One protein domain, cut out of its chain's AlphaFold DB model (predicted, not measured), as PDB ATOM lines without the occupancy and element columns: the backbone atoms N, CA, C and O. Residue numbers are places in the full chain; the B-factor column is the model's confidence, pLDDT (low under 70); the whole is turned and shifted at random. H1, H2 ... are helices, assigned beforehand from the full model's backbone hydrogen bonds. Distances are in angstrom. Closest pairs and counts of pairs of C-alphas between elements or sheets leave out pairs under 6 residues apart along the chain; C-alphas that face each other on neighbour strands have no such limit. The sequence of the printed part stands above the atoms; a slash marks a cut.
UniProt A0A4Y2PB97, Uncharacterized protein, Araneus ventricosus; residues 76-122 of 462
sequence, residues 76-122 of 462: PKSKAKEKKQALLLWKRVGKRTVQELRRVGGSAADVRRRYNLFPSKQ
ATOM      1  N   PRO A  76      24.172 -29.960  -4.367       74.31
ATOM      2  CA  PRO A  76      23.050 -29.615  -3.486       74.31
ATOM      3  C   PRO A  76      22.947 -28.107  -3.197       74.31
ATOM      4  O   PRO A  76      21.959 -27.631  -2.632       74.31
ATOM      5  N   LYS A  77      23.976 -27.335  -3.565       78.12
ATOM      6  CA  LYS A  77      23.988 -25.881  -3.484       78.12
ATOM      7  C   LYS A  77      24.471 -25.305  -4.809       78.12
ATOM      8  O   LYS A  77      25.506 -25.706  -5.332       78.12
ATOM      9  N   SER A  78      23.724 -24.341  -5.337       85.94
ATOM     10  CA  SER A  78      24.215 -23.499  -6.422       85.94
ATOM     11  C   SER A  78      25.267 -22.527  -5.882       85.94
ATOM     12  O   SER A  78      25.166 -22.081  -4.732       85.94
ATOM     13  N   LYS A  79      26.230 -22.122  -6.724       85.81
ATOM     14  CA  LYS A  79      27.193 -21.052  -6.390       85.81
ATOM     15  C   LYS A  79      26.481 -19.787  -5.882       85.81
ATOM     16  O   LYS A  79      26.951 -19.134  -4.955       85.81
ATOM     17  N   ALA A  80      25.305 -19.472  -6.434       87.50
ATOM     18  CA  ALA A  80      24.475 -18.352  -5.989       87.50
ATOM     19  C   ALA A  80      23.980 -18.516  -4.538       87.50
ATOM     20  O   ALA A  80      24.051 -17.573  -3.746       87.50
ATOM     21  N   LYS A  81      23.524 -19.718  -4.156       84.75
ATOM     22  CA  LYS A  81      23.084 -20.018  -2.783       84.75
ATOM     23  C   LYS A  81      24.252 -19.970  -1.797       84.75
ATOM     24  O   LYS A  81      24.093 -19.438  -0.700       84.75
ATOM     25  N   GLU A  82      25.420 -20.464  -2.196       91.88
ATOM     26  CA  GLU A  82      26.652 -20.380  -1.401       91.88
ATOM     27  C   GLU A  82      27.082 -18.924  -1.187       91.88
ATOM     28  O   GLU A  82      27.282 -18.509  -0.044       91.88
ATOM     29  N   LYS A  83      27.106 -18.114  -2.254       93.75
ATOM     30  CA  LYS A  83      27.401 -16.674  -2.184       93.75
ATOM     31  C   LYS A  83      26.418 -15.943  -1.265       93.75
ATOM     32  O   LYS A  83      26.839 -15.179  -0.399       93.75
ATOM     33  N   LYS A  84      25.114 -16.219  -1.384       95.38
ATOM     34  CA  LYS A  84      24.082 -15.650  -0.497       95.38
ATOM     35  C   LYS A  84      24.316 -16.041   0.967       95.38
ATOM     36  O   LYS A  84      24.210 -15.186   1.845       95.38
ATOM     37  N   GLN A  85      24.663 -17.300   1.237       94.12
ATOM     38  CA  GLN A  85      24.953 -17.780   2.590       94.12
ATOM     39  C   GLN A  85      26.202 -17.100   3.181       94.12
ATOM     40  O   GLN A  85      26.165 -16.666   4.335       94.12
ATOM     41  N   ALA A  86      27.267 -16.946   2.392       95.19
ATOM     42  CA  ALA A  86      28.486 -16.249   2.802       95.19
ATOM     43  C   ALA A  86      28.224 -14.764   3.106       95.19
ATOM     44  O   ALA A  86      28.595 -14.281   4.175       95.19
ATOM     45  N   LEU A  87      27.492 -14.060   2.234       96.38
ATOM     46  CA  LEU A  87      27.127 -12.654   2.441       96.38
ATOM     47  C   LEU A  87      26.280 -12.449   3.703       96.38
ATOM     48  O   LEU A  87      26.493 -11.490   4.447       96.38
ATOM     49  N   LEU A  88      25.329 -13.348   3.976       95.62
ATOM     50  CA  LEU A  88      24.534 -13.303   5.207       95.62
ATOM     51  C   LEU A  88      25.402 -13.499   6.453       95.62
ATOM     52  O   LEU A  88      25.196 -12.813   7.459       95.62
ATOM     53  N   LEU A  89      26.376 -14.407   6.389       93.69
ATOM     54  CA  LEU A  89      27.317 -14.625   7.481       93.69
ATOM     55  C   LEU A  89      28.194 -13.388   7.706       93.69
ATOM     56  O   LEU A  89      28.302 -12.937   8.842       93.69
ATOM     57  N   TRP A  90      28.737 -12.787   6.645       94.88
ATOM     58  CA  TRP A  90      29.548 -11.568   6.734       94.88
ATOM     59  C   TRP A  90      28.770 -10.396   7.328       94.88
ATOM     60  O   TRP A  90      29.256  -9.746   8.251       94.88
ATOM     61  N   LYS A  91      27.523 -10.176   6.891       96.44
ATOM     62  CA  LYS A  91      26.648  -9.145   7.475       96.44
ATOM     63  C   LYS A  91      26.385  -9.395   8.960       96.44
ATOM     64  O   LYS A  91      26.401  -8.461   9.761       96.44
ATOM     65  N   ARG A  92      26.150 -10.652   9.348       93.75
ATOM     66  CA  ARG A  92      25.922 -11.032  10.749       93.75
ATOM     67  C   ARG A  92      27.169 -10.816  11.605       93.75
ATOM     68  O   ARG A  92      27.048 -10.258  12.694       93.75
ATOM     69  N   VAL A  93      28.331 -11.251  11.123       90.81
ATOM     70  CA  VAL A  93      29.618 -11.078  11.809       90.81
ATOM     71  C   VAL A  93      29.931  -9.592  11.944       90.81
ATOM     72  O   VAL A  93      30.127  -9.135  13.062       90.81
ATOM     73  N   GLY A  94      29.847  -8.816  10.859       91.38
ATOM     74  CA  GLY A  94      30.080  -7.370  10.890       91.38
ATOM     75  C   GLY A  94      29.171  -6.644  11.883       91.38
ATOM     76  O   GLY A  94      29.650  -5.851  12.692       91.38
ATOM     77  N   LYS A  95      27.871  -6.974  11.911       94.62
ATOM     78  CA  LYS A  95      26.935  -6.396  12.888       94.62
ATOM     79  C   LYS A  95      27.326  -6.717  14.333       94.62
ATOM     80  O   LYS A  95      27.277  -5.819  15.170       94.62
ATOM     81  N   ARG A  96      27.712  -7.965  14.628       89.69
ATOM     82  CA  ARG A  96      28.192  -8.348  15.968       89.69
ATOM     83  C   ARG A  96      29.477  -7.607  16.330       89.69
ATOM     84  O   ARG A  96      29.558  -7.075  17.426       89.69
ATOM     85  N   THR A  97      30.428  -7.496  15.405       89.56
ATOM     86  CA  THR A  97      31.683  -6.768  15.636       89.56
ATOM     87  C   THR A  97      31.430  -5.299  15.961       89.56
ATOM     88  O   THR A  97      31.993  -4.789  16.921       89.56
ATOM     89  N   VAL A  98      30.543  -4.621  15.224       92.69
ATOM     90  CA  VAL A  98      30.180  -3.220  15.509       92.69
ATOM     91  C   VAL A  98      29.480  -3.083  16.863       92.69
ATOM     92  O   VAL A  98      29.738  -2.127  17.590       92.69
ATOM     93  N   GLN A  99      28.603  -4.023  17.221       93.62
ATOM     94  CA  GLN A  99      27.954  -4.025  18.535       93.62
ATOM     95  C   GLN A  99      28.968  -4.192  19.667       93.62
ATOM     96  O   GLN A  99      28.888  -3.460  20.650       93.62
ATOM     97  N   GLU A 100      29.942  -5.087  19.510       91.06
ATOM     98  CA  GLU A 100      30.985  -5.265  20.518       91.06
ATOM     99  C   GLU A 100      31.948  -4.082  20.583       91.06
ATOM    100  O   GLU A 100      32.325  -3.677  21.677       91.06
ATOM    101  N   LEU A 101      32.275  -3.448  19.454       93.69
ATOM    102  CA  LEU A 101      33.058  -2.207  19.458       93.69
ATOM    103  C   LEU A 101      32.369  -1.111  20.269       93.69
ATOM    104  O   LEU A 101      32.992  -0.489  21.126       93.69
ATOM    105  N   ARG A 102      31.060  -0.932  20.059       94.31
ATOM    106  CA  ARG A 102      30.256   0.028  20.828       94.31
ATOM    107  C   ARG A 102      30.161  -0.337  22.306       94.31
ATOM    108  O   ARG A 102      30.117   0.559  23.136       94.31
ATOM    109  N   ARG A 103      30.116  -1.631  22.636       93.62
ATOM    110  CA  ARG A 103      30.031  -2.109  24.023       93.62
ATOM    111  C   ARG A 103      31.346  -1.935  24.779       93.62
ATOM    112  O   ARG A 103      31.322  -1.615  25.960       93.62
ATOM    113  N   VAL A 104      32.471  -2.198  24.121       91.75
ATOM    114  CA  VAL A 104      33.805  -2.112  24.728       91.75
ATOM    115  C   VAL A 104      34.287  -0.663  24.813       91.75
ATOM    116  O   VAL A 104      35.098  -0.365  25.681       91.75
ATOM    117  N   GLY A 105      33.799   0.229  23.944       91.06
ATOM    118  CA  GLY A 105      34.266   1.619  23.891       91.06
ATOM    119  C   GLY A 105      35.737   1.741  23.471       91.06
ATOM    120  O   GLY A 105      36.377   2.738  23.773       91.06
ATOM    121  N   GLY A 106      36.280   0.709  22.815       87.81
ATOM    122  CA  GLY A 106      37.695   0.593  22.457       87.81
ATOM    123  C   GLY A 106      37.929   0.456  20.953       87.81
ATOM    124  O   GLY A 106      36.999   0.495  20.142       87.81
ATOM    125  N   SER A 107      39.192   0.256  20.576       90.88
ATOM    126  CA  SER A 107      39.591   0.107  19.175       90.88
ATOM    127  C   SER A 107      39.228  -1.278  18.622       90.88
ATOM    128  O   SER A 107      39.089  -2.266  19.350       90.88
ATOM    129  N   ALA A 108      39.154  -1.392  17.293       83.56
ATOM    130  CA  ALA A 108      39.029  -2.672  16.589       83.56
ATOM    131  C   ALA A 108      40.101  -3.691  17.010       83.56
ATOM    132  O   ALA A 108      39.835  -4.896  17.018       83.56
ATOM    133  N   ALA A 109      41.289  -3.219  17.399       84.31
ATOM    134  CA  ALA A 109      42.362  -4.054  17.931       84.31
ATOM    135  C   ALA A 109      41.982  -4.740  19.257       84.31
ATOM    136  O   ALA A 109      42.335  -5.900  19.471       84.31
ATOM    137  N   ASP A 110      41.220  -4.073  20.123       85.06
ATOM    138  CA  ASP A 110      40.832  -4.596  21.439       85.06
ATOM    139  C   ASP A 110      39.769  -5.680  21.316       85.06
ATOM    140  O   ASP A 110      39.855  -6.722  21.964       85.06
ATOM    141  N   VAL A 111      38.813  -5.487  20.406       86.00
ATOM    142  CA  VAL A 111      37.816  -6.512  20.070       86.00
ATOM    143  C   VAL A 111      38.483  -7.713  19.391       86.00
ATOM    144  O   VAL A 111      38.176  -8.856  19.732       86.00
ATOM    145  N   ARG A 112      39.451  -7.501  18.487       84.12
ATOM    146  CA  ARG A 112      40.223  -8.608  17.887       84.12
ATOM    147  C   ARG A 112      40.992  -9.410  18.937       84.12
ATOM    148  O   ARG A 112      40.921 -10.637  18.897       84.12
ATOM    149  N   ARG A 113      41.659  -8.730  19.881       82.12
ATOM    150  CA  ARG A 113      42.374  -9.358  21.006       82.12
ATOM    151  C   ARG A 113      41.429 -10.118  21.934       82.12
ATOM    152  O   ARG A 113      41.707 -11.257  22.279       82.12
ATOM    153  N   ARG A 114      40.296  -9.519  22.307       82.44
ATOM    154  CA  ARG A 114      39.346 -10.109  23.264       82.44
ATOM    155  C   ARG A 114      38.673 -11.372  22.734       82.44
ATOM    156  O   ARG A 114      38.475 -12.315  23.491       82.44
ATOM    157  N   TYR A 115      38.308 -11.389  21.456       79.62
ATOM    158  CA  TYR A 115      37.562 -12.505  20.875       79.62
ATOM    159  C   TYR A 115      38.433 -13.475  20.079       79.62
ATOM    160  O   TYR A 115      37.883 -14.391  19.468       79.62
ATOM    161  N   ASN A 116      39.758 -13.264  20.035       72.94
ATOM    162  CA  ASN A 116      40.672 -14.006  19.162       72.94
ATOM    163  C   ASN A 116      40.074 -14.197  17.757       72.94
ATOM    164  O   ASN A 116      40.215 -15.253  17.148       72.94
ATOM    165  N   LEU A 117      39.356 -13.182  17.246       67.62
ATOM    166  CA  LEU A 117      38.609 -13.294  15.981       67.62
ATOM    167  C   LEU A 117      39.547 -13.609  14.818       67.62
ATOM    168  O   LEU A 117      39.138 -14.212  13.832       67.62
ATOM    169  N   PHE A 118      40.814 -13.259  15.003       54.94
ATOM    170  CA  PHE A 118      41.948 -13.819  14.311       54.94
ATOM    171  C   PHE A 118      43.070 -13.871  15.357       54.94
ATOM    172  O   PHE A 118      43.626 -12.811  15.653       54.94
ATOM    173  N   PRO A 119      43.467 -15.038  15.919       52.22
ATOM    174  CA  PRO A 119      44.886 -15.147  16.226       52.22
ATOM    175  C   PRO A 119      45.539 -14.825  14.888       52.22
ATOM    176  O   PRO A 119      45.094 -15.384  13.881       52.22
ATOM    177  N   SER A 120      46.443 -13.849  14.821       49.72
ATOM    178  CA  SER A 120      47.165 -13.550  13.591       49.72
ATOM    179  C   SER A 120      47.932 -14.806  13.216       49.72
ATOM    180  O   SER A 120      49.083 -15.021  13.565       49.72
ATOM    181  N   LYS A 121      47.230 -15.671  12.512       54.09
ATOM    182  CA  LYS A 121      47.670 -16.872  11.864       54.09
ATOM    183  C   LYS A 121      48.359 -16.434  10.573       54.09
ATOM    184  O   LYS A 121      48.095 -16.983   9.515       54.09
ATOM    185  N   GLN A 122      49.158 -15.372  10.649       56.59
ATOM    186  CA  GLN A 122      50.136 -15.068   9.630       56.59
ATOM    187  C   GLN A 122      51.228 -16.103   9.893       56.59
ATOM    188  O   GLN A 122      51.872 -16.012  10.942       56.59
TER     189      GLN A 122
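AT A GLANCE: This is residues 76 to 122 of the 462 residues of an uncharacterized protein of Araneus ventricosus (UniProt A0A4Y2PB97). One long helix, H1, makes the longest axis, and a short helix, H2, folds back over its last turns and lies crosswise to it. The rest of H1 sticks out free, with residues 76 to 96 standing free, and residues 116 to 122 follow H2 as a tail with no named element. The printed part has 47 residues with two named helices, H1 then H2, and no named strand, and its class is all helix. It is only just loose, close to extended, with a radius of gyration of the C-alphas of 14.0 A, and flat, spanning 41 by 26 by 11 A.

HOW THE PARTS SIT: H1, residues 79 to 104, touches H2, residues 108 to 115, with its residues 97 to 104 alone. The closest C-alphas, of Leu 101 and Val 111, are 6.4 A apart. Their lines are about perpendicular, at 81 degrees. Every O i to N i+4 pair in H1 and H2 is within hydrogen-bond range.

IN THESE COORDINATES: H1 measures 37.0 A from C-alpha 79 at (27.193, -21.052, -6.390) to C-alpha 104. H2 measures 10.8 A and ends at C-alpha 115, (37.562, -12.505, 20.875).

THE WHOLE: The C-alphas farthest apart, of Pro 76 and Gly 105, are 43.0 A apart. The link from H1 to H2 is tight, and the printed part has no cut. Residues 117 to 122 are under 70 in pLDDT.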